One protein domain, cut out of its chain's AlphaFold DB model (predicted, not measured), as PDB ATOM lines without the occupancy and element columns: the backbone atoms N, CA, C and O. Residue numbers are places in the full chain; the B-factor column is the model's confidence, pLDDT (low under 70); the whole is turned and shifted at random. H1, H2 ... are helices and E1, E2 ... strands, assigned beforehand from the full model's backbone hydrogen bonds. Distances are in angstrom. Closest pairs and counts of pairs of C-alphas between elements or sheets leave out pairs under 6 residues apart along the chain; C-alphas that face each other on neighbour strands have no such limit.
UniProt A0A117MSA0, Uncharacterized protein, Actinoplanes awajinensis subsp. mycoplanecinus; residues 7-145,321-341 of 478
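AT A GLANCE: This is residues 7 to 145 and 321 to 341 of the 478 residues of an uncharacterized protein of Actinoplanes awajinensis subsp. mycoplanecinus (UniProt A0A117MSA0). A strongly twisted sheet of five strands makes one end of the domain, and short helices gather round H6, which lies near the centre and packs on H1, H2 and H3. H2 and H3 form a helical hairpin by the edge strand E1, the short H4 and H5 skirt the sheet, H1 reaches away from H6 toward the end opposite H4, and H7 lies close to H2 and H6. The printed part has 160 residues, with seven named helices and five named strands in the order H1 H2 H3 E1 H4 H5 H6 E2 E3 E4 E5 H7; under half of the residues are in named elements, and the class is mixed, helices and strands. The sheet is mixed, with the order E1 E4 E3 E2 E5. The whole is compact, with a radius of gyration of the C-alphas of 15.7 A, and spans 47 by 33 by 26 A.

HOW THE PARTS SIT: In the sheet, E2, residues 87 to 90, E3, residues 102 to 106, and E4, residues 117 to 122, form a meander, each strand the antiparallel neighbour of the one before; E2 and E3 are a hairpin, and so are E3 and E4. N 88 and O 105 are 2.8 A apart, and N 104 and O 120 are 2.9 A apart, both within hydrogen-bond range. The edge strand E1, residues 46 to 49, is parallel to E4, with N 47 and O 117 2.8 A apart. The other edge strand, E5, residues 131 to 133, is parallel to E2, with N 89 and O 132 2.8 A apart. H3, residues 37 to 43, is on the sheet at a height of 5.9 A over it, over none of its strands; its closest C-alphas to E1 are those of Cys 41 and Asp 47, 6.9 A apart. H4, residues 52 to 57, only grazes the sheet with residues 54 to 57. H5, residues 59 to 62, is only just on the sheet, with 5 pairs of C-alphas within 10 A, and grazes it with residues 61 to 62. The hub is H6, residues 67 to 73, which grazes the sheet with residues 67 to 71. H6 touches H3, closest at the C-alphas of Cys 41 and Pro 67, 5.8 A apart, at a steep tilt of 67 degrees, only just short of about perpendicular. H2, residues 22 to 33, and H3 are a hairpin, with a shallow tilt of 14 degrees, opposite ways; the closest C-alphas, of Ala 28 and Ala 40, are 4.1 A apart. H2 touches H6 with residues 24 to 28 alone, closest at the C-alphas of Val 25 and Asp 68, 5.8 A apart. H1, residues 7 to 19, touches H6 with residues 16 to 19 alone, closest at the C-alphas of Ala 19 and Arg 72, 5.0 A apart. H7, residues 334 to 340, is close to H6 but not clearly touching, with the C-alphas of Leu 69 and Leu 335 7.7 A apart. Every O i to N i+4 pair is within hydrogen-bond range in H2, H3 and H7, against 8 of 9 in H1, 1 of 2 in H4 and 1 of 3 in H6, where 2 of 4 O i to N i+3 pairs are; H5 is too short for an i+4 pair.

IN THESE COORDINATES: E4, the longest strand, measures 15.5 A from C-alpha 117 at (167.264, 172.035, 264.004) to C-alpha 122, and E3 measures 12.7 A. H1 begins at C-alpha 7 at (155.849, 188.559, 284.936) and measures 18.1 A; H2 measures 16.4 A. H7 ends at C-alpha 340 at (172.896, 198.452, 269.900).

THE WHOLE: The two C-alphas farthest apart, of Arg 7 and Ser 53, are 48.4 A apart. Residues 146 to 320 are not printed, and C-alphas 145 and 321 are 20.7 A apart across this cut. The links H6 to E2 and E2 to E3 are long. The mean pLDDT of the printed part is 92.6, and no printed residue is under 70.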
ATOM      1  N   ARG A   7     156.086 189.900 285.489       89.12
ATOM      2  CA  ARG A   7     155.849 188.559 284.936       89.12
ATOM      3  C   ARG A   7     156.127 188.469 283.428       89.12
ATOM      4  O   ARG A   7     156.575 187.424 282.973       89.12
ATOM      5  N   ASP A   8     155.874 189.542 282.678       89.75
ATOM      6  CA  ASP A   8     156.055 189.575 281.226       89.75
ATOM      7  C   ASP A   8     157.553 189.720 280.907       89.75
ATOM      8  O   ASP A   8     158.067 188.984 280.068       89.75
ATOM      9  N   ARG A   9     158.295 190.533 281.684       91.69
ATOM     10  CA  ARG A   9     159.775 190.581 281.640       91.69
ATOM     11  C   ARG A   9     160.403 189.233 281.943       91.69
ATOM     12  O   ARG A   9     161.214 188.734 281.175       91.69
ATOM     13  N   GLU A  10     159.997 188.626 283.055       89.38
ATOM     14  CA  GLU A  10     160.490 187.314 283.478       89.38
ATOM     15  C   GLU A  10     160.121 186.206 282.486       89.38
ATOM     16  O   GLU A  10     160.785 185.169 282.455       89.38
ATOM     17  N   ARG A  11     159.039 186.365 281.719       88.31
ATOM     18  CA  ARG A  11     158.678 185.439 280.647       88.31
ATOM     19  C   ARG A  11     159.579 185.652 279.432       88.31
ATOM     20  O   ARG A  11     160.166 184.681 278.971       88.31
ATOM     21  N   TYR A  12     159.723 186.890 278.966       90.19
ATOM     22  CA  TYR A  12     160.518 187.218 277.783       90.19
ATOM     23  C   TYR A  12     162.011 186.906 277.976       90.19
ATOM     24  O   TYR A  12     162.608 186.202 277.168       90.19
ATOM     25  N   ALA A  13     162.603 187.299 279.109       90.38
ATOM     26  CA  ALA A  13     163.993 186.961 279.435       90.38
ATOM     27  C   ALA A  13     164.230 185.438 279.485       90.38
ATOM     28  O   ALA A  13     165.278 184.941 279.078       90.38
ATOM     29  N   ARG A  14     163.232 184.673 279.946       88.38
ATOM     30  CA  ARG A  14     163.290 183.205 279.975       88.38
ATOM     31  C   ARG A  14     163.200 182.598 278.579       88.38
ATOM     32  O   ARG A  14     163.892 181.625 278.309       88.38
ATOM     33  N   GLU A  15     162.374 183.169 277.705       88.62
ATOM     34  CA  GLU A  15     162.315 182.786 276.291       88.62
ATOM     35  C   GLU A  15     163.674 182.982 275.616       88.62
ATOM     36  O   GLU A  15     164.154 182.049 274.975       88.62
ATOM     37  N   LEU A  16     164.342 184.120 275.842       89.94
ATOM     38  CA  LEU A  16     165.697 184.365 275.332       89.94
ATOM     39  C   LEU A  16     166.714 183.350 275.872       89.94
ATOM     40  O   LEU A  16     167.482 182.783 275.094       89.94
ATOM     41  N   ALA A  17     166.684 183.075 277.180       88.88
ATOM     42  CA  ALA A  17     167.598 182.130 277.821       88.88
ATOM     43  C   ALA A  17     167.422 180.685 277.319       88.88
ATOM     44  O   ALA A  17     168.398 179.954 277.198       88.88
ATOM     45  N   TYR A  18     166.191 180.266 277.008       87.75
ATOM     46  CA  TYR A  18     165.935 178.958 276.395       87.75
ATOM     47  C   TYR A  18     166.243 178.932 274.902       87.75
ATOM     48  O   TYR A  18     166.590 177.883 274.364       87.75
ATOM     49  N   ALA A  19     166.086 180.060 274.214       90.19
ATOM     50  CA  ALA A  19     166.329 180.125 272.787       90.19
ATOM     51  C   ALA A  19     167.808 179.969 272.442       90.19
ATOM     52  O   ALA A  19     168.145 179.183 271.555       90.19
ATOM     53  N   ALA A  20     168.655 180.694 273.170       91.62
ATOM     54  CA  ALA A  20     170.099 180.671 273.026       91.62
ATOM     55  C   ALA A  20     170.747 180.748 274.421       91.62
ATOM     56  O   ALA A  20     171.035 181.846 274.908       91.62
ATOM     57  N   PRO A  21     170.939 179.596 275.089       91.19
ATOM     58  CA  PRO A  21     171.620 179.530 276.377       91.19
ATOM     59  C   PRO A  21     173.013 180.162 276.329       91.19
ATOM     60  O   PRO A  21     173.690 180.123 275.303       91.19
ATOM     61  N   SER A  22     173.489 180.705 277.449       90.00
ATOM     62  CA  SER A  22     174.768 181.428 277.493       90.00
ATOM     63  C   SER A  22     175.957 180.573 277.035       90.00
ATOM     64  O   SER A  22     176.772 181.040 276.244       90.00
ATOM     65  N   GLY A  23     176.028 179.305 277.457       89.38
ATOM     66  CA  GLY A  23     177.065 178.370 277.006       89.38
ATOM     67  C   GLY A  23     177.018 178.091 275.498       89.38
ATOM     68  O   GLY A  23     178.064 178.010 274.857       89.38
ATOM     69  N   MET A  24     175.813 178.021 274.921       93.81
ATOM     70  CA  MET A  24     175.608 177.892 273.475       93.81
ATOM     71  C   MET A  24     176.115 179.137 272.739       93.81
ATOM     72  O   MET A  24     176.885 179.003 271.793       93.81
ATOM     73  N   VAL A  25     175.743 180.333 273.204       94.75
ATOM     74  CA  VAL A  25     176.186 181.608 272.611       94.75
ATOM     75  C   VAL A  25     177.709 181.744 272.658       94.75
ATOM     76  O   VAL A  25     178.316 182.150 271.668       94.75
ATOM     77  N   ALA A  26     178.345 181.365 273.773       93.44
ATOM     78  CA  ALA A  26     179.804 181.370 273.898       93.44
ATOM     79  C   ALA A  26     180.470 180.476 272.845       93.44
ATOM     80  O   ALA A  26     181.336 180.934 272.099       93.44
ATOM     81  N   ALA A  27     180.056 179.207 272.783       94.44
ATOM     82  CA  ALA A  27     180.652 178.218 271.893       94.44
ATOM     83  C   ALA A  27     180.397 178.551 270.415       94.44
ATOM     84  O   ALA A  27     181.329 178.522 269.613       94.44
ATOM     85  N   ALA A  28     179.169 178.944 270.066       96.75
ATOM     86  CA  ALA A  28     178.817 179.338 268.705       96.75
ATOM     87  C   ALA A  28     179.555 180.611 268.269       96.75
ATOM     88  O   ALA A  28     180.063 180.681 267.150       96.75
ATOM     89  N   THR A  29     179.691 181.597 269.163       95.94
ATOM     90  CA  THR A  29     180.478 182.806 268.890       95.94
ATOM     91  C   THR A  29     181.953 182.484 268.674       95.94
ATOM     92  O   THR A  29     182.532 182.994 267.717       95.94
ATOM     93  N   ALA A  30     182.557 181.636 269.510       96.31
ATOM     94  CA  ALA A  30     183.955 181.240 269.357       96.31
ATOM     95  C   ALA A  30     184.204 180.524 268.018       96.31
ATOM     96  O   ALA A  30     185.108 180.916 267.282       96.31
ATOM     97  N   ALA A  31     183.364 179.546 267.665       97.81
ATOM     98  CA  ALA A  31     183.470 178.820 266.400       97.81
ATOM     99  C   ALA A  31     183.294 179.748 265.186       97.81
ATOM    100  O   ALA A  31     184.113 179.740 264.268       97.81
ATOM    101  N   ARG A  32     182.296 180.642 265.222       97.00
ATOM    102  CA  ARG A  32     182.068 181.632 264.160       97.00
ATOM    103  C   ARG A  32     183.256 182.580 263.979       97.00
ATOM    104  O   ARG A  32     183.619 182.882 262.849       97.00
ATOM    105  N   LEU A  33     183.870 183.058 265.064       95.69
ATOM    106  CA  LEU A  33     185.062 183.916 264.985       95.69
ATOM    107  C   LEU A  33     186.294 183.177 264.442       95.69
ATOM    108  O   LEU A  33     187.173 183.815 263.873       95.69
ATOM    109  N   ALA A  34     186.340 181.851 264.580       97.25
ATOM    110  CA  ALA A  34     187.357 180.997 263.973       97.25
ATOM    111  C   ALA A  34     187.057 180.628 262.503       97.25
ATOM    112  O   ALA A  34     187.844 179.911 261.891       97.25
ATOM    113  N   GLY A  35     185.932 181.085 261.934       96.06
ATOM    114  CA  GLY A  35     185.486 180.710 260.586       96.06
ATOM    115  C   GLY A  35     184.878 179.303 260.491       96.06
ATOM    116  O   GLY A  35     184.603 178.827 259.392       96.06
ATOM    117  N   ASP A  36     184.639 178.635 261.622       97.12
ATOM    118  CA  ASP A  36     184.050 177.296 261.682       97.12
ATOM    119  C   ASP A  36     182.524 177.372 261.841       97.12
ATOM    120  O   ASP A  36     181.959 177.257 262.936       97.12
ATOM    121  N   TRP A  37     181.827 177.573 260.721       96.88
ATOM    122  CA  TRP A  37     180.363 177.625 260.715       96.88
ATOM    123  C   TRP A  37     179.723 176.283 261.107       96.88
ATOM    124  O   TRP A  37     178.644 176.274 261.704       96.88
ATOM    125  N   ARG A  38     180.383 175.143 260.842       97.38
ATOM    126  CA  ARG A  38     179.883 173.816 261.240       97.38
ATOM    127  C   ARG A  38     179.968 173.631 262.751       97.38
ATOM    128  O   ARG A  38     179.000 173.171 263.356       97.38
ATOM    129  N   GLY A  39     181.071 174.048 263.369       97.69
ATOM    130  CA  GLY A  39     181.211 174.104 264.823       97.69
ATOM    131  C   GLY A  39     180.189 175.041 265.465       97.69
ATOM    132  O   GLY A  39     179.592 174.689 266.485       97.69
ATOM    133  N   ALA A  40     179.899 176.187 264.837       98.06
ATOM    134  CA  ALA A  40     178.846 177.088 265.304       98.06
ATOM    135  C   ALA A  40     177.458 176.423 265.253       98.06
ATOM    136  O   ALA A  40     176.702 176.502 266.225       98.06
ATOM    137  N   CYS A  41     177.135 175.717 264.162       97.81
ATOM    138  CA  CYS A  41     175.909 174.925 264.038       97.81
ATOM    139  C   CYS A  41     175.819 173.839 265.116       97.81
ATOM    140  O   CYS A  41     174.807 173.759 265.814       97.81
ATOM    141  N   ALA A  42     176.884 173.061 265.320       95.62
ATOM    142  CA  ALA A  42     176.926 172.010 266.334       95.62
ATOM    143  C   ALA A  42     176.700 172.567 267.751       95.62
ATOM    144  O   ALA A  42     175.873 172.035 268.498       95.62
ATOM    145  N   ALA A  43     177.360 173.678 268.101       95.00
ATOM    146  CA  ALA A  43     177.171 174.376 269.374       95.00
ATOM    147  C   ALA A  43     175.725 174.861 269.582       95.00
ATOM    148  O   ALA A  43     175.218 174.827 270.704       95.00
ATOM    149  N   ALA A  44     175.043 175.272 268.509       95.62
ATOM    150  CA  ALA A  44     173.652 175.719 268.528       95.62
ATOM    151  C   ALA A  44     172.613 174.587 268.384       95.62
ATOM    152  O   ALA A  44     171.410 174.857 268.306       95.62
ATOM    153  N   GLY A  45     173.040 173.319 268.354       93.81
ATOM    154  CA  GLY A  45     172.142 172.184 268.141       93.81
ATOM    155  C   GLY A  45     171.480 172.217 266.761       93.81
ATOM    156  O   GLY A  45     170.277 171.984 266.651       93.81
ATOM    157  N   VAL A  46     172.245 172.578 265.731       97.00
ATOM    158  CA  VAL A  46     171.847 172.530 264.322       97.00
ATOM    159  C   VAL A  46     172.615 171.403 263.641       97.00
ATOM    160  O   VAL A  46     173.839 171.451 263.529       97.00
ATOM    161  N   ASP A  47     171.886 170.390 263.195       96.25
ATOM    162  CA  ASP A  47     172.408 169.233 262.483       96.25
ATOM    163  C   ASP A  47     172.553 169.580 260.996       96.25
ATOM    164  O   ASP A  47     171.581 169.902 260.315       96.25
ATOM    165  N   VAL A  48     173.787 169.564 260.494       97.88
ATOM    166  CA  VAL A  48     174.122 170.005 259.133       97.88
ATOM    167  C   VAL A  48     174.134 168.814 258.177       97.88
ATOM    168  O   VAL A  48     174.891 167.868 258.383       97.88
ATOM    169  N   ARG A  49     173.357 168.895 257.093       97.00
ATOM    170  CA  ARG A  49     173.384 167.963 255.952       97.00
ATOM    171  C   ARG A  49     173.577 168.754 254.660       97.00
ATOM    172  O   ARG A  49     172.644 168.947 253.888       97.00
ATOM    173  N   ILE A  50     174.788 169.281 254.487       95.94
ATOM    174  CA  ILE A  50     175.179 170.093 253.330       95.94
ATOM    175  C   ILE A  50     176.435 169.492 252.713       95.94
ATOM    176  O   ILE A  50     177.470 169.392 253.390       95.94
ATOM    177  N   ASP A  51     176.343 169.153 251.430       92.75
ATOM    178  CA  ASP A  51     177.463 168.649 250.649       92.75
ATOM    179  C   ASP A  51     178.508 169.748 250.386       92.75
ATOM    180  O   ASP A  51     178.170 170.931 250.269       92.75
ATOM    181  N   PRO A  52     179.807 169.402 250.282       90.12
ATOM    182  CA  PRO A  52     180.862 170.392 250.069       90.12
ATOM    183  C   PRO A  52     180.677 171.272 248.822       90.12
ATOM    184  O   PRO A  52     181.048 172.444 248.854       90.12
ATOM    185  N   SER A  53     180.095 170.737 247.742       90.31
ATOM    186  CA  SER A  53     179.822 171.488 246.508       90.31
ATOM    187  C   SER A  53     178.780 172.586 246.712       90.31
ATOM    188  O   SER A  53     178.973 173.709 246.250       90.31
ATOM    189  N   ASP A  54     177.711 172.287 247.449       90.38
ATOM    190  CA  ASP A  54     176.644 173.250 247.724       90.38
ATOM    191  C   ASP A  54     177.113 174.324 248.704       90.38
ATOM    192  O   ASP A  54     176.789 175.504 248.556       90.38
ATOM    193  N   ALA A  55     177.943 173.930 249.677       88.31
ATOM    194  CA  ALA A  55     178.558 174.862 250.610       88.31
ATOM    195  C   ALA A  55     179.388 175.934 249.885       88.31
ATOM    196  O   ALA A  55     179.334 177.095 250.275       88.31
ATOM    197  N   ALA A  56     180.098 175.580 248.809       87.38
ATOM    198  CA  ALA A  56     180.869 176.542 248.021       87.38
ATOM    199  C   ALA A  56     179.977 177.580 247.309       87.38
ATOM    200  O   ALA A  56     180.350 178.747 247.205       87.38
ATOM    201  N   PHE A  57     178.778 177.193 246.857       88.25
ATOM    202  CA  PHE A  57     177.820 178.118 246.234       88.25
ATOM    203  C   PHE A  57     177.167 179.079 247.247       88.25
ATOM    204  O   PHE A  57     176.725 180.177 246.898       88.25
ATOM    205  N   LEU A  58     177.102 178.662 248.512       93.56
ATOM    206  CA  LEU A  58     176.487 179.396 249.620       93.56
ATOM    207  C   LEU A  58     177.521 179.961 250.601       93.56
ATOM    208  O   LEU A  58     177.165 180.325 251.720       93.56
ATOM    209  N   ASP A  59     178.785 180.078 250.185       92.88
ATOM    210  CA  ASP A  59     179.894 180.488 251.054       92.88
ATOM    211  C   ASP A  59     179.625 181.838 251.740       92.88
ATOM    212  O   ASP A  59     179.766 181.967 252.953       92.88
ATOM    213  N   ALA A  60     179.089 182.816 251.001       91.44
ATOM    214  CA  ALA A  60     178.743 184.130 251.545       91.44
ATOM    215  C   ALA A  60     177.593 184.114 252.575       91.44
ATOM    216  O   ALA A  60     177.514 185.029 253.400       91.44
ATOM    217  N   ASP A  61     176.692 183.127 252.511       95.19
ATOM    218  CA  ASP A  61     175.618 182.932 253.493       95.19
ATOM    219  C   ASP A  61     176.147 182.152 254.718       95.19
ATOM    220  O   ASP A  61     175.817 182.476 255.860       95.19
ATOM    221  N   LEU A  62     177.004 181.148 254.499       96.94
ATOM    222  CA  LEU A  62     177.574 180.291 255.545       96.94
ATOM    223  C   LEU A  62     178.663 180.990 256.373       96.94
ATOM    224  O   LEU A  62     178.709 180.806 257.589       96.94
ATOM    225  N   ALA A  63     179.504 181.822 255.753       93.44
ATOM    226  CA  ALA A  63     180.637 182.480 256.408       93.44
ATOM    227  C   ALA A  63     180.224 183.387 257.580       93.44
ATOM    228  O   ALA A  63     180.964 183.527 258.555       93.44
ATOM    229  N   GLY A  64     179.038 184.000 257.516       94.88
ATOM    230  CA  GLY A  64     178.497 184.806 258.610       94.88
ATOM    231  C   GLY A  64     177.339 184.155 259.361       94.88
ATOM    232  O   GLY A  64     176.697 184.850 260.150       94.88
ATOM    233  N   LEU A  65     177.057 182.865 259.153       98.06
ATOM    234  CA  LEU A  65     175.960 182.168 259.822       98.06
ATOM    235  C   LEU A  65     176.122 182.214 261.354       98.06
ATOM    236  O   LEU A  65     177.134 181.799 261.919       98.06
ATOM    237  N   ALA A  66     175.093 182.713 262.033       98.44
ATOM    238  CA  ALA A  66     174.974 182.814 263.483       98.44
ATOM    239  C   ALA A  66     173.748 182.004 263.950       98.44
ATOM    240  O   ALA A  66     172.648 182.550 264.104       98.44
ATOM    241  N   PRO A  67     173.898 180.678 264.131       98.12
ATOM    242  CA  PRO A  67     172.773 179.789 264.409       98.12
ATOM    243  C   PRO A  67     172.191 179.980 265.822       98.12
ATOM    244  O   PRO A  67     171.002 179.758 266.039       98.12
ATOM    245  N   ASP A  68     172.995 180.447 266.776       97.00
ATOM    246  CA  ASP A  68     172.558 180.877 268.106       97.00
ATOM    247  C   ASP A  68     171.643 182.114 268.043       97.00
ATOM    248  O   ASP A  68     170.599 182.145 268.703       97.00
ATOM    249  N   LEU A  69     171.965 183.095 267.191       97.69
ATOM    250  CA  LEU A  69     171.096 184.247 266.930       97.69
ATOM    251  C   LEU A  69     169.803 183.822 266.220       97.69
ATOM    252  O   LEU A  69     168.716 184.199 266.664       97.69
ATOM    253  N   LEU A  70     169.905 182.981 265.186       97.06
ATOM    254  CA  LEU A  70     168.760 182.449 264.439       97.06
ATOM    255  C   LEU A  70     167.713 181.831 265.376       97.06
ATOM    256  O   LEU A  70     166.526 182.154 265.293       97.06
ATOM    257  N   ARG A  71     168.140 181.000 266.335       94.88
ATOM    258  CA  ARG A  71     167.240 180.354 267.307       94.88
ATOM    259  C   ARG A  71     166.430 181.335 268.151       94.88
ATOM    260  O   ARG A  71     165.327 180.986 268.587       94.88
ATOM    261  N   ARG A  72     166.950 182.539 268.399       93.38
ATOM    262  CA  ARG A  72     166.244 183.596 269.145       93.38
ATOM    263  C   ARG A  72     165.062 184.157 268.368       93.38
ATOM    264  O   ARG A  72     164.081 184.548 268.993       93.38
ATOM    265  N   HIS A  73     165.142 184.150 267.042       93.69
ATOM    266  CA  HIS A  73     164.137 184.734 266.157       93.69
ATOM    267  C   HIS A  73     163.180 183.706 265.540       93.69
ATOM    268  O   HIS A  73     162.195 184.087 264.911       93.69
ATOM    269  N   LEU A  74     163.408 182.406 265.758       92.62
ATOM    270  CA  LEU A  74     162.447 181.378 265.365       92.62
ATOM    271  C   LEU A  74     161.135 181.502 266.167       92.62
ATOM    272  O   LEU A  74     161.185 181.623 267.397       92.62
ATOM    273  N   PRO A  75     159.958 181.403 265.514       89.19
ATOM    274  CA  PRO A  75     158.669 181.418 266.199       89.19
ATOM    275  C   PRO A  75     158.568 180.317 267.255       89.19
ATOM    276  O   PRO A  75     159.058 179.204 267.047       89.19
ATOM    277  N   ARG A  76     157.884 180.595 268.370       86.88
ATOM    278  CA  ARG A  76     157.720 179.647 269.484       86.88
ATOM    279  C   ARG A  76     156.259 179.371 269.807       86.88
ATOM    280  O   ARG A  76     155.400 180.236 269.672       86.88
ATOM    281  N   ALA A  77     155.991 178.152 270.264       83.00
ATOM    282  CA  ALA A  77     154.715 177.767 270.852       83.00
ATOM    283  C   ALA A  77     154.628 178.215 272.325       83.00
ATOM    284  O   ALA A  77     155.625 178.586 272.947       83.00
ATOM    285  N   GLY A  78     153.434 178.139 272.924       70.94
ATOM    286  CA  GLY A  78     153.180 178.611 274.297       70.94
ATOM    287  C   GLY A  78     153.994 177.920 275.406       70.94
ATOM    288  O   GLY A  78     154.016 178.399 276.536       70.94
ATOM    289  N   ASN A  79     154.680 176.814 275.103       75.31
ATOM    290  CA  ASN A  79     155.598 176.114 276.007       75.31
ATOM    291  C   ASN A  79     157.079 176.492 275.796       75.31
ATOM    292  O   ASN A  79     157.948 175.799 276.317       75.31
ATOM    293  N   HIS A  80     157.359 177.557 275.039       83.38
ATOM    294  CA  HIS A  80     158.692 178.009 274.623       83.38
ATOM    295  C   HIS A  80     159.422 177.087 273.632       83.38
ATOM    296  O   HIS A  80     160.538 177.417 273.233       83.38
ATOM    297  N   ALA A  81     158.822 175.976 273.188       87.56
ATOM    298  CA  ALA A  81     159.364 175.172 272.095       87.56
ATOM    299  C   ALA A  81     159.359 175.962 270.786       87.56
ATOM    300  O   ALA A  81     158.452 176.764 270.553       87.56
ATOM    301  N   VAL A  82     160.350 175.719 269.929       90.81
ATOM    302  CA  VAL A  82     160.322 176.190 268.542       90.81
ATOM    303  C   VAL A  82     159.045 175.657 267.898       90.81
ATOM    304  O   VAL A  82     158.662 174.503 268.113       90.81
ATOM    305  N   ARG A  83     158.339 176.524 267.167       90.50
ATOM    306  CA  ARG A  83     157.104 176.153 266.481       90.50
ATOM    307  C   ARG A  83     157.427 174.980 265.542       90.50
ATOM    308  O   ARG A  83     158.369 175.112 264.768       90.50
ATOM    309  N   PRO A  84     156.700 173.854 265.624       91.06
ATOM    310  CA  PRO A  84     157.081 172.657 264.887       91.06
ATOM    311  C   PRO A  84     156.855 172.737 263.378       91.06
ATOM    312  O   PRO A  84     156.005 173.500 262.919       91.06
ATOM    313  N   ALA A  85     157.539 171.854 262.646       89.75
ATOM    314  CA  ALA A  85     157.316 171.540 261.234       89.75
ATOM    315  C   ALA A  85     157.355 172.746 260.273       89.75
ATOM    316  O   ALA A  85     156.670 172.751 259.251       89.75
ATOM    317  N   LEU A  86     158.155 173.764 260.593       90.81
ATOM    318  CA  LEU A  86     158.479 174.855 259.679       90.81
ATOM    319  C   LEU A  86     159.636 174.478 258.762       90.81
ATOM    320  O   LEU A  86     160.664 173.987 259.233       90.81
ATOM    321  N   SER A  87     159.467 174.833 257.493       92.88
ATOM    322  CA  SER A  87     160.540 175.083 256.536       92.88
ATOM    323  C   SER A  87     160.926 176.556 256.636       92.88
ATOM    324  O   SER A  87     160.050 177.419 256.551       92.88
ATOM    325  N   VAL A  88     162.201 176.856 256.862       94.94
ATOM    326  CA  VAL A  88     162.712 178.220 257.023       94.94
ATOM    327  C   VAL A  88     163.802 178.476 255.990       94.94
ATOM    328  O   VAL A  88     164.858 177.853 256.034       94.94
ATOM    329  N   VAL A  89     163.549 179.391 255.061       94.69
ATOM    330  CA  VAL A  89     164.505 179.793 254.026       94.69
ATOM    331  C   VAL A  89     165.416 180.885 254.575       94.69
ATOM    332  O   VAL A  89     164.944 181.902 255.093       94.69
ATOM    333  N   LEU A  90     166.725 180.674 254.433       96.31
ATOM    334  CA  LEU A  90     167.771 181.624 254.794       96.31
ATOM    335  C   LEU A  90     168.550 181.985 253.524       96.31
ATOM    336  O   LEU A  90     169.163 181.137 252.881       96.31
ATOM    337  N   SER A  91     168.490 183.254 253.133       94.19
ATOM    338  CA  SER A  91     169.226 183.770 251.976       94.19
ATOM    339  C   SER A  91     169.446 185.268 252.123       94.19
ATOM    340  O   SER A  91     168.505 186.006 252.446       94.19
ATOM    341  N   ARG A  92     170.672 185.729 251.855       94.00
ATOM    342  CA  ARG A  92     171.004 187.162 251.790       94.00
ATOM    343  C   ARG A  92     170.686 187.799 250.441       94.00
ATOM    344  O   ARG A  92     170.737 189.018 250.317       94.00
ATOM    345  N   ARG A  93     170.345 187.002 249.426       90.81
ATOM    346  CA  ARG A  93     170.038 187.508 248.081       90.81
ATOM    347  C   ARG A  93     168.757 188.345 248.111       90.81
ATOM    348  O   ARG A  93     167.792 187.973 248.775       90.81
ATOM    349  N   ALA A  94     168.735 189.473 247.404       87.62
ATOM    350  CA  ALA A  94     167.545 190.327 247.341       87.62
ATOM    351  C   ALA A  94     166.368 189.587 246.685       87.62
ATOM    352  O   ALA A  94     165.262 189.602 247.219       87.62
ATOM    353  N   THR A  95     166.647 188.864 245.601       87.44
ATOM    354  CA  THR A  95     165.715 187.999 244.873       87.44
ATOM    355  C   THR A  95     166.163 186.541 244.949       87.44
ATOM    356  O   THR A  95     167.347 186.249 245.144       87.44
ATOM    357  N   VAL A  96     165.215 185.611 244.829       87.31
ATOM    358  CA  VAL A  96     165.497 184.169 244.806       87.31
ATOM    359  C   VAL A  96     164.645 183.532 243.716       87.31
ATOM    360  O   VAL A  96     163.425 183.461 243.842       87.31
ATOM    361  N   GLU A  97     165.281 183.069 242.639       88.00
ATOM    362  CA  GLU A  97     164.572 182.338 241.590       88.00
ATOM    363  C   GLU A  97     164.203 180.928 242.078       88.00
ATOM    364  O   GLU A  97     164.890 180.372 242.942       88.00
ATOM    365  N   PRO A  98     163.161 180.286 241.511       88.81
ATOM    366  CA  PRO A  98     162.659 179.014 242.025       88.81
ATOM    367  C   PRO A  98     163.704 177.901 242.156       88.81
ATOM    368  O   PRO A  98     163.600 177.078 243.058       88.81
ATOM    369  N   ARG A  99     164.715 177.869 241.277       92.62
ATOM    370  CA  ARG A  99     165.773 176.842 241.273       92.62
ATOM    371  C   ARG A  99     167.105 177.322 241.850       92.62
ATOM    372  O   ARG A  99     168.084 176.586 241.784       92.62
ATOM    373  N   THR A 100     167.171 178.538 242.393       91.25
ATOM    374  CA  THR A 100     168.377 179.017 243.074       91.25
ATOM    375  C   THR A 100     168.582 178.218 244.365       91.25
ATOM    376  O   THR A 100     167.650 178.150 245.172       91.25
ATOM    377  N   PRO A 101     169.778 177.644 244.599       94.31
ATOM    378  CA  PRO A 101     170.104 177.021 245.874       94.31
ATOM    379  C   PRO A 101     169.990 178.021 247.026       94.31
ATOM    380  O   PRO A 101     170.501 179.143 246.947       94.31
ATOM    381  N   VAL A 102     169.338 177.605 248.105       95.50
ATOM    382  CA  VAL A 102     169.191 178.360 249.353       95.50
ATOM    383  C   VAL A 102     169.444 177.453 250.546       95.50
ATOM    384  O   VAL A 102     169.254 176.237 250.474       95.50
ATOM    385  N   LEU A 103     169.837 178.053 251.670       97.81
ATOM    386  CA  LEU A 103     169.870 177.343 252.940       97.81
ATOM    387  C   LEU A 103     168.431 177.115 253.412       97.81
ATOM    388  O   LEU A 103     167.647 178.061 253.547       97.81
ATOM    389  N   LEU A 104     168.101 175.857 253.686       97.44
ATOM    390  CA  LEU A 104     166.817 175.445 254.225       97.44
ATOM    391  C   LEU A 104     167.022 174.913 255.640       97.44
ATOM    392  O   LEU A 104     167.727 173.933 255.865       97.44
ATOM    393  N   LEU A 105     166.376 175.555 256.601       97.56
ATOM    394  CA  LEU A 105     166.346 175.111 257.981       97.56
ATOM    395  C   LEU A 105     164.986 174.485 258.289       97.56
ATOM    396  O   LEU A 105     163.948 175.112 258.083       97.56
ATOM    397  N   THR A 106     164.980 173.276 258.838       96.25
ATOM    398  CA  THR A 106     163.758 172.615 259.300       96.25
ATOM    399  C   THR A 106     163.712 172.533 260.821       96.25
ATOM    400  O   THR A 106     164.694 172.246 261.510       96.25
ATOM    401  N   THR A 107     162.546 172.865 261.369       94.62
ATOM    402  CA  THR A 107     162.291 172.826 262.820       94.62
ATOM    403  C   THR A 107     161.765 171.450 263.259       94.62
ATOM    404  O   THR A 107     161.246 170.710 262.419       94.62
ATOM    405  N   PRO A 108     161.807 171.112 264.564       92.31
ATOM    406  CA  PRO A 108     161.353 169.817 265.068       92.31
ATOM    407  C   PRO A 108     159.919 169.473 264.664       92.31
ATOM    408  O   PRO A 108     159.076 170.354 264.522       92.31
ATOM    409  N   ALA A 109     159.597 168.182 264.572       89.31
ATOM    410  CA  ALA A 109     158.254 167.731 264.197       89.31
ATOM    411  C   ALA A 109     157.174 168.043 265.252       89.31
ATOM    412  O   ALA A 109     156.002 168.202 264.913       89.31
ATOM    413  N   THR A 110     157.542 168.141 266.536       87.56
ATOM    414  CA  THR A 110     156.608 168.432 267.635       87.56
ATOM    415  C   THR A 110     157.246 169.315 268.709       87.56
ATOM    416  O   THR A 110     158.464 169.424 268.818       87.56
ATOM    417  N   VAL A 111     156.413 169.906 269.569       85.31
ATOM    418  CA  VAL A 111     156.865 170.732 270.706       85.31
ATOM    419  C   VAL A 111     157.502 169.930 271.852       85.31
ATOM    420  O   VAL A 111     157.963 170.522 272.826       85.31
ATOM    421  N   THR A 112     157.465 168.597 271.782       78.69
ATOM    422  CA  THR A 112     158.028 167.673 272.783       78.69
ATOM    423  C   THR A 112     159.255 166.917 272.275       78.69
ATOM    424  O   THR A 112     159.913 166.243 273.069       78.69
ATOM    425  N   ALA A 113     159.555 167.014 270.978       81.62
ATOM    426  CA  ALA A 113     160.768 166.476 270.384       81.62
ATOM    427  C   ALA A 113     162.006 167.282 270.814       81.62
ATOM    428  O   ALA A 113     161.889 168.409 271.317       81.62
ATOM    429  N   SER A 114     163.191 166.706 270.579       83.81
ATOM    430  CA  SER A 114     164.457 167.439 270.660       83.81
ATOM    431  C   SER A 114     164.333 168.772 269.922       83.81
ATOM    432  O   SER A 114     163.784 168.832 268.826       83.81
ATOM    433  N   GLN A 115     164.823 169.850 270.532       90.44
ATOM    434  CA  GLN A 115     164.777 171.187 269.935       90.44
ATOM    435  C   GLN A 115     165.972 171.446 269.011       90.44
ATOM    436  O   GLN A 115     166.342 172.606 268.792       90.44
ATOM    437  N   ARG A 116     166.602 170.378 268.510       92.88
ATOM    438  CA  ARG A 116     167.606 170.456 267.454       92.88
ATOM    439  C   ARG A 116     166.949 170.846 266.133       92.88
ATOM    440  O   ARG A 116     165.782 170.543 265.894       92.88
ATOM    441  N   LEU A 117     167.686 171.591 265.329       96.00
ATOM    442  CA  LEU A 117     167.264 172.035 264.004       96.00
ATOM    443  C   LEU A 117     168.063 171.261 262.972       96.00
ATOM    444  O   LEU A 117     169.159 170.806 263.278       96.00
ATOM    445  N   GLU A 118     167.564 171.171 261.755       97.44
ATOM    446  CA  GLU A 118     168.317 170.581 260.653       97.44
ATOM    447  C   GLU A 118     168.538 171.631 259.569       97.44
ATOM    448  O   GLU A 118     167.615 172.372 259.234       97.44
ATOM    449  N   LEU A 119     169.765 171.719 259.059       98.44
ATOM    450  CA  LEU A 119     170.168 172.655 258.015       98.44
ATOM    451  C   LEU A 119     170.608 171.881 256.771       98.44
ATOM    452  O   LEU A 119     171.570 171.110 256.824       98.44
ATOM    453  N   THR A 120     169.922 172.121 255.661       98.00
ATOM    454  CA  THR A 120     170.164 171.506 254.352       98.00
ATOM    455  C   THR A 120     170.264 172.577 253.264       98.00
ATOM    456  O   THR A 120     170.107 173.774 253.529       98.00
ATOM    457  N   VAL A 121     170.536 172.151 252.031       97.56
ATOM    458  CA  VAL A 121     170.404 172.983 250.829       97.56
ATOM    459  C   VAL A 121     169.248 172.449 249.990       97.56
ATOM    460  O   VAL A 121     169.060 171.241 249.883       97.56
ATOM    461  N   SER A 122     168.441 173.352 249.440       95.44
ATOM    462  CA  SER A 122     167.350 173.036 248.509       95.44
ATOM    463  C   SER A 122     167.067 174.260 247.632       95.44
ATOM    464  O   SER A 122     167.830 175.228 247.641       95.44
ATOM    465  N   CYS A 123     165.975 174.250 246.875       93.75
ATOM    466  CA  CYS A 123     165.473 175.398 246.137       93.75
ATOM    467  C   CYS A 123     163.955 175.532 246.315       93.75
ATOM    468  O   CYS A 123     163.268 174.588 246.701       93.75
ATOM    469  N   LEU A 124     163.407 176.718 246.042       90.19
ATOM    470  CA  LEU A 124     161.986 176.999 246.287       90.19
ATOM    471  C   LEU A 124     161.051 176.088 245.476       90.19
ATOM    472  O   LEU A 124     159.959 175.770 245.933       90.19
ATOM    473  N   ALA A 125     161.483 175.657 244.287       90.56
ATOM    474  CA  ALA A 125     160.732 174.763 243.408       90.56
ATOM    475  C   ALA A 125     160.554 173.344 243.979       90.56
ATOM    476  O   ALA A 125     159.692 172.608 243.506       90.56
ATOM    477  N   GLU A 126     161.363 172.956 244.967       92.75
ATOM    478  CA  GLU A 126     161.312 171.643 245.621       92.75
ATOM    479  C   GLU A 126     160.523 171.661 246.935       92.75
ATOM    480  O   GLU A 126     160.253 170.605 247.508       92.75
ATOM    481  N   LEU A 127     160.136 172.843 247.423       89.25
ATOM    482  CA  LEU A 127     159.359 172.962 248.651       89.25
ATOM    483  C   LEU A 127     157.927 172.479 248.406       89.25
ATOM    484  O   LEU A 127     157.239 172.972 247.519       89.25
ATOM    485  N   ASP A 128     157.460 171.536 249.225       86.19
ATOM    486  CA  ASP A 128     156.110 170.958 249.168       86.19
ATOM    487  C   ASP A 128     155.102 171.691 250.074       86.19
ATOM    488  O   ASP A 128     153.906 171.383 250.088       86.19
ATOM    489  N   ARG A 129     155.585 172.657 250.862       83.56
ATOM    490  CA  ARG A 129     154.847 173.384 251.898       83.56
ATOM    491  C   ARG A 129     155.267 174.839 251.938       83.56
ATOM    492  O   ARG A 129     156.374 175.195 251.542       83.56
ATOM    493  N   ASP A 130     154.388 175.661 252.498       84.12
ATOM    494  CA  ASP A 130     154.704 177.051 252.797       84.12
ATOM    495  C   ASP A 130     155.941 177.152 253.696       84.12
ATOM    496  O   ASP A 130     156.135 176.342 254.612       84.12
ATOM    497  N   TRP A 131     156.762 178.173 253.460       88.31
ATOM    498  CA  TRP A 131     158.001 178.399 254.204       88.31
ATOM    499  C   TRP A 131     158.034 179.766 254.883       88.31
ATOM    500  O   TRP A 131     157.431 180.733 254.428       88.31
ATOM    501  N   LEU A 132     158.767 179.854 255.985       89.62
ATOM    502  CA  LEU A 132     159.108 181.119 256.615       89.62
ATOM    503  C   LEU A 132     160.395 181.643 255.982       89.62
ATOM    504  O   LEU A 132     161.389 180.931 255.943       89.62
ATOM    505  N   ASP A 133     160.410 182.883 255.521       91.00
ATOM    506  CA  ASP A 133     161.642 183.536 255.078       91.00
ATOM    507  C   ASP A 133     162.105 184.506 256.166       91.00
ATOM    508  O   ASP A 133     161.404 185.469 256.488       91.00
ATOM    509  N   LEU A 134     163.274 184.233 256.751       93.00
ATOM    510  CA  LEU A 134     163.836 185.090 257.786       93.00
ATOM    511  C   LEU A 134     164.762 186.156 257.186       93.00
ATOM    512  O   LEU A 134     165.709 185.814 256.467       93.00
ATOM    513  N   PRO A 135     164.575 187.439 257.547       93.94
ATOM    514  CA  PRO A 135     165.481 188.491 257.125       93.94
ATOM    515  C   PRO A 135     166.897 188.245 257.682       93.94
ATOM    516  O   PRO A 135     167.036 187.808 258.835       93.94
ATOM    517  N   PRO A 136     167.956 188.554 256.909       95.94
ATOM    518  CA  PRO A 136     169.347 188.278 257.280       95.94
ATOM    519  C   PRO A 136     169.770 188.762 258.673       95.94
ATOM    520  O   PRO A 136     170.538 188.080 259.354       95.94
ATOM    521  N   TRP A 137     169.228 189.886 259.156       96.75
ATOM    522  CA  TRP A 137     169.562 190.453 260.472       96.75
ATOM    523  C   TRP A 137     169.305 189.521 261.665       96.75
ATOM    524  O   TRP A 137     169.896 189.717 262.734       96.75
ATOM    525  N   THR A 138     168.481 188.490 261.472       97.00
ATOM    526  CA  THR A 138     168.149 187.483 262.488       97.00
ATOM    527  C   THR A 138     169.121 186.315 262.574       97.00
ATOM    528  O   THR A 138     169.070 185.576 263.552       97.00
ATOM    529  N   TRP A 139     169.979 186.104 261.579       97.69
ATOM    530  CA  TRP A 139     170.787 184.884 261.500       97.69
ATOM    531  C   TRP A 139     172.179 185.086 260.916       97.69
ATOM    532  O   TRP A 139     172.997 184.179 261.019       97.69
ATOM    533  N   HIS A 140     172.481 186.249 260.344       98.19
ATOM    534  CA  HIS A 140     173.772 186.524 259.731       98.19
ATOM    535  C   HIS A 140     174.523 187.635 260.474       98.19
ATOM    536  O   HIS A 140     173.968 188.684 260.804       98.19
ATOM    537  N   ALA A 141     175.806 187.414 260.757       97.75
ATOM    538  CA  ALA A 141     176.609 188.261 261.631       97.75
ATOM    539  C   ALA A 141     176.872 189.661 261.064       97.75
ATOM    540  O   ALA A 141     176.868 190.621 261.838       97.75
ATOM    541  N   SER A 142     177.030 189.793 259.740       96.44
ATOM    542  CA  SER A 142     177.354 191.072 259.079       96.44
ATOM    543  C   SER A 142     176.225 192.100 259.109       96.44
ATOM    544  O   SER A 142     176.460 193.275 258.851       96.44
ATOM    545  N   GLU A 143     175.005 191.680 259.426       96.88
ATOM    546  CA  GLU A 143     173.782 192.476 259.285       96.88
ATOM    547  C   GLU A 143     173.571 193.403 260.492       96.88
ATOM    548  O   GLU A 143     172.534 193.398 261.152       96.88
ATOM    549  N   VAL A 144     174.615 194.147 260.861       96.69
ATOM    550  CA  VAL A 144     174.658 194.967 262.081       96.69
ATOM    551  C   VAL A 144     173.715 196.164 261.977       96.69
ATOM    552  O   VAL A 144     172.987 196.439 262.930       96.69
ATOM    553  N   ALA A 145     173.710 196.855 260.832       95.94
ATOM    554  CA  ALA A 145     172.874 198.033 260.602       95.94
ATOM    555  C   ALA A 145     171.381 197.668 260.575       95.94
ATOM    556  O   ALA A 145     170.597 198.238 261.333       95.94
ATOM    557  N   LEU A 321     164.100 195.089 278.134       93.44
ATOM    558  CA  LEU A 321     164.752 194.438 279.282       93.44
ATOM    559  C   LEU A 321     165.905 195.275 279.858       93.44
ATOM    560  O   LEU A 321     166.030 195.329 281.085       93.44
ATOM    561  N   LEU A 322     166.692 195.945 279.003       92.81
ATOM    562  CA  LEU A 322     167.746 196.877 279.427       92.81
ATOM    563  C   LEU A 322     167.169 198.036 280.241       92.81
ATOM    564  O   LEU A 322     167.664 198.324 281.330       92.81
ATOM    565  N   ARG A 323     166.073 198.639 279.759       91.06
ATOM    566  CA  ARG A 323     165.370 199.727 280.456       91.06
ATOM    567  C   ARG A 323     164.989 199.327 281.884       91.06
ATOM    568  O   ARG A 323     165.130 200.105 282.820       91.06
ATOM    569  N   TRP A 324     164.505 198.098 282.053       90.56
ATOM    570  CA  TRP A 324     164.054 197.578 283.346       90.56
ATOM    571  C   TRP A 324     165.173 196.989 284.214       90.56
ATOM    572  O   TRP A 324     164.872 196.459 285.287       90.56
ATOM    573  N   GLY A 325     166.429 197.009 283.755       89.94
ATOM    574  CA  GLY A 325     167.552 196.355 284.433       89.94
ATOM    575  C   GLY A 325     167.385 194.837 284.578       89.94
ATOM    576  O   GLY A 325     168.052 194.219 285.401       89.94
ATOM    577  N   ALA A 326     166.471 194.231 283.811       90.31
ATOM    578  CA  ALA A 326     166.255 192.783 283.790       90.31
ATOM    579  C   ALA A 326     167.308 192.058 282.937       90.31
ATOM    580  O   ALA A 326     167.421 190.836 283.001       90.31
ATOM    581  N   LEU A 327     168.039 192.827 282.130       90.38
ATOM    582  CA  LEU A 327     169.192 192.417 281.354       90.38
ATOM    583  C   LEU A 327     170.190 193.578 281.371       90.38
ATOM    584  O   LEU A 327     169.788 194.736 281.259       90.38
ATOM    585  N   SER A 328     171.477 193.292 281.504       90.62
ATOM    586  CA  SER A 328     172.539 194.282 281.321       90.62
ATOM    587  C   SER A 328     173.105 194.233 279.900       90.62
ATOM    588  O   SER A 328     172.963 193.250 279.173       90.62
ATOM    589  N   ARG A 329     173.807 195.297 279.493       92.06
ATOM    590  CA  ARG A 329     174.451 195.371 278.169       92.06
ATOM    591  C   ARG A 329     175.448 194.221 277.959       92.06
ATOM    592  O   ARG A 329     175.553 193.675 276.865       92.06
ATOM    593  N   ASP A 330     176.149 193.817 279.014       92.12
ATOM    594  CA  ASP A 330     177.160 192.759 278.953       92.12
ATOM    595  C   ASP A 330     176.552 191.338 278.947       92.12
ATOM    596  O   ASP A 330     177.249 190.381 278.622       92.12
ATOM    597  N   GLU A 331     175.249 191.196 279.215       91.88
ATOM    598  CA  GLU A 331     174.501 189.929 279.113       91.88
ATOM    599  C   GLU A 331     173.769 189.765 277.769       91.88
ATOM    600  O   GLU A 331     173.214 188.702 277.483       91.88
ATOM    601  N   LEU A 332     173.761 190.799 276.920       94.00
ATOM    602  CA  LEU A 332     173.202 190.710 275.572       94.00
ATOM    603  C   LEU A 332     173.950 189.677 274.727       94.00
ATOM    604  O   LEU A 332     175.158 189.471 274.864       94.00
ATOM    605  N   HIS A 333     173.238 189.105 273.760       95.31
ATOM    606  CA  HIS A 333     173.873 188.339 272.696       95.31
ATOM    607  C   HIS A 333     174.939 189.205 271.991       95.31
ATOM    608  O   HIS A 333     174.619 190.344 271.639       95.31
ATOM    609  N   PRO A 334     176.159 188.705 271.715       96.25
ATOM    610  CA  PRO A 334     177.251 189.525 271.178       96.25
ATOM    611  C   PRO A 334     176.895 190.309 269.910       96.25
ATOM    612  O   PRO A 334     177.170 191.502 269.804       96.25
ATOM    613  N   LEU A 335     176.191 189.673 268.968       97.44
ATOM    614  CA  LEU A 335     175.713 190.334 267.745       97.44
ATOM    615  C   LEU A 335     174.620 191.393 267.987       97.44
ATOM    616  O   LEU A 335     174.504 192.339 267.211       97.44
ATOM    617  N   VAL A 336     173.829 191.261 269.056       97.44
ATOM    618  CA  VAL A 336     172.834 192.271 269.457       97.44
ATOM    619  C   VAL A 336     173.536 193.434 270.155       97.44
ATOM    620  O   VAL A 336     173.279 194.587 269.822       97.44
ATOM    621  N   HIS A 337     174.491 193.150 271.046       96.50
ATOM    622  CA  HIS A 337     175.327 194.178 271.664       96.50
ATOM    623  C   HIS A 337     176.054 195.018 270.609       96.50
ATOM    624  O   HIS A 337     176.001 196.242 270.673       96.50
ATOM    625  N   ALA A 338     176.683 194.378 269.617       96.25
ATOM    626  CA  ALA A 338     177.392 195.070 268.539       96.25
ATOM    627  C   ALA A 338     176.489 196.030 267.740       96.25
ATOM    628  O   ALA A 338     176.944 197.093 267.328       96.25
ATOM    629  N   ALA A 339     175.212 195.678 267.549       96.69
ATOM    630  CA  ALA A 339     174.242 196.522 266.852       96.69
ATOM    631  C   ALA A 339     173.740 197.694 267.715       96.69
ATOM    632  O   ALA A 339     173.600 198.822 267.235       96.69
ATOM    633  N   LEU A 340     173.472 197.449 268.999       95.62
ATOM    634  CA  LEU A 340     172.896 198.452 269.900       95.62
ATOM    635  C   LEU A 340     173.937 199.428 270.467       95.62
ATOM    636  O   LEU A 340     173.625 200.604 270.647       95.62
ATOM    637  N   PHE A 341     175.166 198.962 270.698       93.31
ATOM    638  CA  PHE A 341     176.256 199.717 271.323       93.31
ATOM    639  C   PHE A 341     177.517 199.708 270.440       93.31
ATOM    640  O   PHE A 341     178.542 199.135 270.834       93.31
TER     641      PHE A 341